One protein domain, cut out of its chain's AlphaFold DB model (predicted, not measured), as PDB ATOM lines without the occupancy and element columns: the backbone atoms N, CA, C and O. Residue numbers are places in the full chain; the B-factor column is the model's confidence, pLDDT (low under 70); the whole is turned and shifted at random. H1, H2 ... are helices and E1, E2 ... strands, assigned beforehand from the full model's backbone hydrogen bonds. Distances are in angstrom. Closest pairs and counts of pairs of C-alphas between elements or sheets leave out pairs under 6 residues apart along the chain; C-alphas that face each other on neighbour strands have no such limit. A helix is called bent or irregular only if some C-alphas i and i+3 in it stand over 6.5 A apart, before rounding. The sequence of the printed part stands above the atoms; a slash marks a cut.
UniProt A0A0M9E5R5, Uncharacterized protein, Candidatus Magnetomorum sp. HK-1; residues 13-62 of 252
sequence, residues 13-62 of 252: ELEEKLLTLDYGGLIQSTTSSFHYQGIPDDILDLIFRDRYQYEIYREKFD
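AT A GLANCE: This is residues 13 to 62 of the 252 residues of an uncharacterized protein of Candidatus Magnetomorum sp. HK-1 (UniProt A0A0M9E5R5). A short hairpin, E1 and E2, lies between two helices, H1 beside E1 and H2 beside E2. The 50 printed residues hold H1, E1, E2 and H2 in that order, with an antiparallel sheet, E1 - E2; the class is mostly helix. The whole is compact, radius of gyration of the C-alphas 10.5 A, spanning 28 by 22 by 20 A.

HOW THE PARTS SIT: H1, residues 13 to 23, comes closest to E1, residues 27 to 29, at the C-alphas of Asp 22 and Gln 28, 5.5 A apart. E1 forms a hairpin with E2, residues 36 to 38, at 147 degrees; N 28 and O 37 are within hydrogen-bond range, 2.8 A. The closest C-alphas of E2 and H2, residues 43 to 57, are those of Gly 38 and Asp 45, 3.8 A. H1 and H2 are apart. Every O i to N i+4 pair is within hydrogen-bond range in H1, 9 of 11 in H2.

IN THESE COORDINATES: H1, 15.2 A long, begins at C-alpha 13 (23.215, 4.320, 26.703). E1 measures 6.9 A and E2 7.0 A. H2, 19.8 A, ends at C-alpha 57 (35.994, 17.400, 17.648); it is irregular, C-alphas 51 and 54 being 7.7 A apart.

THE WHOLE: The printed part has no cut and no long link. Mean pLDDT of the printed part is 73.6; residues 28 to 38 are among those under 70.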
ATOM      1  N   GLU A  13      23.511   3.560  25.497       67.38
ATOM      2  CA  GLU A  13      23.215   4.320  26.703       67.38
ATOM      3  C   GLU A  13      23.590   5.802  26.533       67.38
ATOM      4  O   GLU A  13      22.918   6.689  27.063       67.38
ATOM      5  N   LEU A  14      24.654   6.097  25.779       67.19
ATOM      6  CA  LEU A  14      25.032   7.460  25.408       67.19
ATOM      7  C   LEU A  14      24.052   8.053  24.391       67.19
ATOM      8  O   LEU A  14      23.653   9.206  24.543       67.19
ATOM      9  N   GLU A  15      23.641   7.277  23.388       69.00
ATOM     10  CA  GLU A  15      22.659   7.699  22.382       69.00
ATOM     11  C   GLU A  15      21.293   8.001  23.024       69.00
ATOM     12  O   GLU A  15      20.722   9.062  22.780       69.00
ATOM     13  N   GLU A  16      20.816   7.150  23.938       73.69
ATOM     14  CA  GLU A  16      19.580   7.377  24.700       73.69
ATOM     15  C   GLU A  16      19.657   8.642  25.575       73.69
ATOM     16  O   GLU A  16      18.713   9.440  25.626       73.69
ATOM     17  N   LYS A  17      20.804   8.888  26.226       71.19
ATOM     18  CA  LYS A  17      21.034  10.109  27.017       71.19
ATOM     19  C   LYS A  17      21.057  11.363  26.142       71.19
ATOM     20  O   LYS A  17      20.467  12.369  26.528       71.19
ATOM     21  N   LEU A  18      21.699  11.320  24.973       71.62
ATOM     22  CA  LEU A  18      21.749  12.447  24.034       71.62
ATOM     23  C   LEU A  18      20.369  12.749  23.437       71.62
ATOM     24  O   LEU A  18      19.963  13.907  23.425       71.62
ATOM     25  N   LEU A  19      19.606  11.723  23.050       73.25
ATOM     26  CA  LEU A  19      18.215  11.875  22.603       73.25
ATOM     27  C   LEU A  19      17.320  12.462  23.699       73.25
ATOM     28  O   LEU A  19      16.466  13.297  23.416       73.25
ATOM     29  N   THR A  20      17.535  12.078  24.960       77.31
ATOM     30  CA  THR A  20      16.804  12.653  26.100       77.31
ATOM     31  C   THR A  20      17.130  14.138  26.294       77.31
ATOM     32  O   THR A  20      16.236  14.931  26.585       77.31
ATOM     33  N   LEU A  21      18.395  14.539  26.114       72.31
ATOM     34  CA  LEU A  21      18.822  15.941  26.196       72.31
ATOM     35  C   LEU A  21      18.299  16.783  25.021       72.31
ATOM     36  O   LEU A  21      17.921  17.934  25.235       72.31
ATOM     37  N   ASP A  22      18.248  16.217  23.812       72.75
ATOM     38  CA  ASP A  22      17.676  16.849  22.611       72.75
ATOM     39  C   ASP A  22      16.151  17.010  22.761       72.75
ATOM     40  O   ASP A  22      15.615  18.105  22.602       72.75
ATOM     41  N   TYR A  23      15.448  15.963  23.218       76.06
ATOM     42  CA  TYR A  23      14.009  16.012  23.511       76.06
ATOM     43  C   TYR A  23      13.666  16.997  24.640       76.06
ATOM     44  O   TYR A  23      12.637  17.671  24.602       76.06
ATOM     45  N   GLY A  24      14.542  17.105  25.643       74.50
ATOM     46  CA  GLY A  24      14.448  18.092  26.718       74.50
ATOM     47  C   GLY A  24      14.805  19.522  26.297       74.50
ATOM     48  O   GLY A  24      14.698  20.428  27.121       74.50
ATOM     49  N   GLY A  25      15.232  19.734  25.046       69.88
ATOM     50  CA  GLY A  25      15.597  21.038  24.499       69.88
ATOM     51  C   GLY A  25      16.887  21.623  25.075       69.88
ATOM     52  O   GLY A  25      17.053  22.834  25.041       69.88
ATOM     53  N   LEU A  26      17.777  20.801  25.638       70.31
ATOM     54  CA  LEU A  26      19.036  21.241  26.259       70.31
ATOM     55  C   LEU A  26      20.215  21.234  25.274       70.31
ATOM     56  O   LEU A  26      21.189  21.963  25.468       70.31
ATOM     57  N   ILE A  27      20.121  20.418  24.223       71.44
ATOM     58  CA  ILE A  27      21.047  20.365  23.086       71.44
ATOM     59  C   ILE A  27      20.241  20.323  21.784       71.44
ATOM     60  O   ILE A  27      19.028  20.136  21.819       71.44
ATOM     61  N   GLN A  28      20.912  20.521  20.653       69.12
ATOM     62  CA  GLN A  28      20.331  20.385  19.322       69.12
ATOM     63  C   GLN A  28      21.154  19.407  18.486       69.12
ATOM     64  O   GLN A  28      22.382  19.537  18.380       69.12
ATOM     65  N   SER A  29      20.471  18.453  17.857       63.97
ATOM     66  CA  SER A  29      21.030  17.662  16.761       63.97
ATOM     67  C   SER A  29      21.338  18.556  15.550       63.97
ATOM     68  O   SER A  29      20.571  19.447  15.179       63.97
ATOM     69  N   THR A  30      22.507  18.356  14.941       63.19
ATOM     70  CA  THR A  30      22.920  19.097  13.736       63.19
ATOM     71  C   THR A  30      22.723  18.230  12.485       63.19
ATOM     72  O   THR A  30      21.926  17.297  12.486       63.19
ATOM     73  N   THR A  31      23.431  18.496  11.383       62.16
ATOM     74  CA  THR A  31      23.271  17.779  10.101       62.16
ATOM     75  C   THR A  31      23.629  16.285  10.142       62.16
ATOM     76  O   THR A  31      23.525  15.608   9.120       62.16
ATOM     77  N   SER A  32      24.030  15.741  11.294       59.28
ATOM     78  CA  SER A  32      24.233  14.305  11.487       59.28
ATOM     79  C   SER A  32      23.894  13.870  12.914       59.28
ATOM     80  O   SER A  32      24.108  14.638  13.852       59.28
ATOM     81  N   SER A  33      23.541  12.595  13.084       56.22
ATOM     82  CA  SER A  33      23.276  11.945  14.379       56.22
ATOM     83  C   SER A  33      24.482  11.874  15.333       56.22
ATOM     84  O   SER A  33      24.335  11.453  16.477       56.22
ATOM     85  N   PHE A  34      25.675  12.268  14.873       57.31
ATOM     86  CA  PHE A  34      26.924  12.245  15.644       57.31
ATOM     87  C   PHE A  34      27.385  13.632  16.109       57.31
ATOM     88  O   PHE A  34      28.341  13.735  16.873       57.31
ATOM     89  N   HIS A  35      26.724  14.696  15.654       61.94
ATOM     90  CA  HIS A  35      27.135  16.068  15.920       61.94
ATOM     91  C   HIS A  35      26.036  16.795  16.689       61.94
ATOM     92  O   HIS A  35      24.942  17.037  16.171       61.94
ATOM     93  N   TYR A  36      26.364  17.167  17.921       67.06
ATOM     94  CA  TYR A  36      25.487  17.882  18.837       67.06
ATOM     95  C   TYR A  36      26.114  19.233  19.182       67.06
ATOM     96  O   TYR A  36      27.341  19.357  19.264       67.06
ATOM     97  N   GLN A  37      25.267  20.232  19.387       67.12
ATOM     98  CA  GLN A  37      25.640  21.548  19.907       67.12
ATOM     99  C   GLN A  37      24.679  21.930  21.033       67.12
ATOM    100  O   GLN A  37      23.561  21.414  21.085       67.12
ATOM    101  N   GLY A  38      25.085  22.820  21.939       66.88
ATOM    102  CA  GLY A  38      24.109  23.405  22.854       66.88
ATOM    103  C   GLY A  38      23.219  24.411  22.123       66.88
ATOM    104  O   GLY A  38      23.363  24.648  20.923       66.88
ATOM    105  N   ILE A  39      22.282  25.025  22.843       72.88
ATOM    106  CA  ILE A  39      21.430  26.063  22.257       72.88
ATOM    107  C   ILE A  39      22.293  27.301  21.940       72.88
ATOM    108  O   ILE A  39      22.857  27.877  22.873       72.88
ATOM    109  N   PRO A  40      22.373  27.759  20.673       59.28
ATOM    110  CA  PRO A  40      23.348  28.768  20.232       59.28
ATOM    111  C   PRO A  40      23.343  30.107  20.993       59.28
ATOM    112  O   PRO A  40      24.377  30.770  21.067       59.28
ATOM    113  N   ASP A  41      22.208  30.493  21.584       59.44
ATOM    114  CA  ASP A  41      22.040  31.740  22.347       59.44
ATOM    115  C   ASP A  41      22.088  31.554  23.875       59.44
ATOM    116  O   ASP A  41      21.762  32.476  24.625       59.44
ATOM    117  N   ASP A  42      22.516  30.388  24.366       67.88
ATOM    118  CA  ASP A  42      22.433  30.052  25.785       67.88
ATOM    119  C   ASP A  42      23.809  29.827  26.443       67.88
ATOM    120  O   ASP A  42      24.802  29.449  25.817       67.88
ATOM    121  N   ILE A  43      23.857  30.021  27.762       77.25
ATOM    122  CA  ILE A  43      24.969  29.607  28.632       77.25
ATOM    123  C   ILE A  43      25.202  28.095  28.496       77.25
ATOM    124  O   ILE A  43      26.328  27.620  28.652       77.25
ATOM    125  N   LEU A  44      24.151  27.342  28.162       77.06
ATOM    126  CA  LEU A  44      24.216  25.905  27.938       77.06
ATOM    127  C   LEU A  44      25.149  25.511  26.786       77.06
ATOM    128  O   LEU A  44      25.869  24.532  26.945       77.06
ATOM    129  N   ASP A  45      25.223  26.272  25.688       82.44
ATOM    130  CA  ASP A  45      26.193  25.991  24.615       82.44
ATOM    131  C   ASP A  45      27.635  26.185  25.074       82.44
ATOM    132  O   ASP A  45      28.491  25.338  24.824       82.44
ATOM    133  N   LEU A  46      27.892  27.243  25.842       84.38
ATOM    134  CA  LEU A  46      29.211  27.479  26.420       84.38
ATOM    135  C   LEU A  46      29.619  26.352  27.375       84.38
ATOM    136  O   LEU A  46      30.748  25.875  27.298       84.38
ATOM    137  N   ILE A  47      28.707  25.902  28.244       82.38
ATOM    138  CA  ILE A  47      28.952  24.775  29.160       82.38
ATOM    139  C   ILE A  47      29.167  23.477  28.376       82.38
ATOM    140  O   ILE A  47      30.054  22.694  28.714       82.38
ATOM    141  N   PHE A  48      28.356  23.233  27.345       82.69
ATOM    142  CA  PHE A  48      28.447  22.034  26.521       82.69
ATOM    143  C   PHE A  48      29.795  21.969  25.795       82.69
ATOM    144  O   PHE A  48      30.499  20.962  25.875       82.69
ATOM    145  N   ARG A  49      30.200  23.064  25.149       85.19
ATOM    146  CA  ARG A  49      31.466  23.152  24.414       85.19
ATOM    147  C   ARG A  49      32.685  23.113  25.334       85.19
ATOM    148  O   ARG A  49      33.663  22.454  25.001       85.19
ATOM    149  N   ASP A  50      32.610  23.712  26.520       85.19
ATOM    150  CA  ASP A  50      33.664  23.602  27.539       85.19
ATOM    151  C   ASP A  50      33.895  22.168  28.012       85.19
ATOM    152  O   ASP A  50      35.034  21.776  28.256       85.19
ATOM    153  N   ARG A  51      32.832  21.362  28.077       83.81
ATOM    154  CA  ARG A  51      32.911  19.990  28.585       83.81
ATOM    155  C   ARG A  51      33.169  18.919  27.537       83.81
ATOM    156  O   ARG A  51      33.719  17.891  27.910       83.81
ATOM    157  N   TYR A  52      32.709  19.109  26.301       81.56
ATOM    158  CA  TYR A  52      32.622  18.015  25.324       81.56
ATOM    159  C   TYR A  52      33.260  18.326  23.962       81.56
ATOM    160  O   TYR A  52      33.362  17.435  23.116       81.56
ATOM    161  N   GLN A  53      33.690  19.568  23.702       83.12
ATOM    162  CA  GLN A  53      34.204  19.937  22.377       83.12
ATOM    163  C   GLN A  53      35.490  19.177  22.017       83.12
ATOM    164  O   GLN A  53      35.663  18.788  20.861       83.12
ATOM    165  N   TYR A  54      36.373  18.911  22.983       82.06
ATOM    166  CA  TYR A  54      37.604  18.168  22.714       82.06
ATOM    167  C   TYR A  54      37.332  16.683  22.451       82.06
ATOM    168  O   TYR A  54      37.953  16.078  21.580       82.06
ATOM    169  N   GLU A  55      36.399  16.085  23.181       78.56
ATOM    170  CA  GLU A  55      36.005  14.687  23.041       78.56
ATOM    171  C   GLU A  55      35.389  14.422  21.667       78.56
ATOM    172  O   GLU A  55      35.722  13.417  21.037       78.56
ATOM    173  N   ILE A  56      34.539  15.342  21.199       77.31
ATOM    174  CA  ILE A  56      33.806  15.219  19.935       77.31
ATOM    175  C   ILE A  56      34.689  15.616  18.745       77.31
ATOM    176  O   ILE A  56      34.810  14.858  17.785       77.31
ATOM    177  N   TYR A  57      35.334  16.784  18.807       80.25
ATOM    178  CA  TYR A  57      35.994  17.400  17.648       80.25
ATOM    179  C   TYR A  57      37.526  17.353  17.705       80.25
ATOM    180  O   TYR A  57      38.181  17.699  16.729       80.25
ATOM    181  N   ARG A  58      38.122  16.928  18.831       83.19
ATOM    182  CA  ARG A  58      39.580  16.987  19.088       83.19
ATOM    183  C   ARG A  58      40.164  18.400  19.024       83.19
ATOM    184  O   ARG A  58      41.373  18.572  18.881       83.19
ATOM    185  N   GLU A  59      39.318  19.405  19.225       83.94
ATOM    186  CA  GLU A  59      39.679  20.819  19.268       83.94
ATOM    187  C   GLU A  59      39.523  21.373  20.682       83.94
ATOM    188  O   GLU A  59      38.568  21.060  21.392       83.94
ATOM    189  N   LYS A  60      40.466  22.217  21.111       85.06
ATOM    190  CA  LYS A  60      40.386  22.856  22.426       85.06
ATOM    191  C   LYS A  60      39.447  24.058  22.362       85.06
ATOM    192  O   LYS A  60      39.720  25.010  21.633       85.06
ATOM    193  N   PHE A  61      38.401  24.042  23.178       86.56
ATOM    194  CA  PHE A  61      37.564  25.211  23.409       86.56
ATOM    195  C   PHE A  61      38.225  26.164  24.415       86.56
ATOM    196  O   PHE A  61      38.703  25.735  25.464       86.56
ATOM    197  N   ASP A  62      38.272  27.458  24.096       88.62
ATOM    198  CA  ASP A  62      38.742  28.501  25.012       88.62
ATOM    199  C   ASP A  62      37.556  29.349  25.482       88.62
ATOM    200  O   ASP A  62      37.260  30.421  24.939       88.62
TER     201      ASP A  62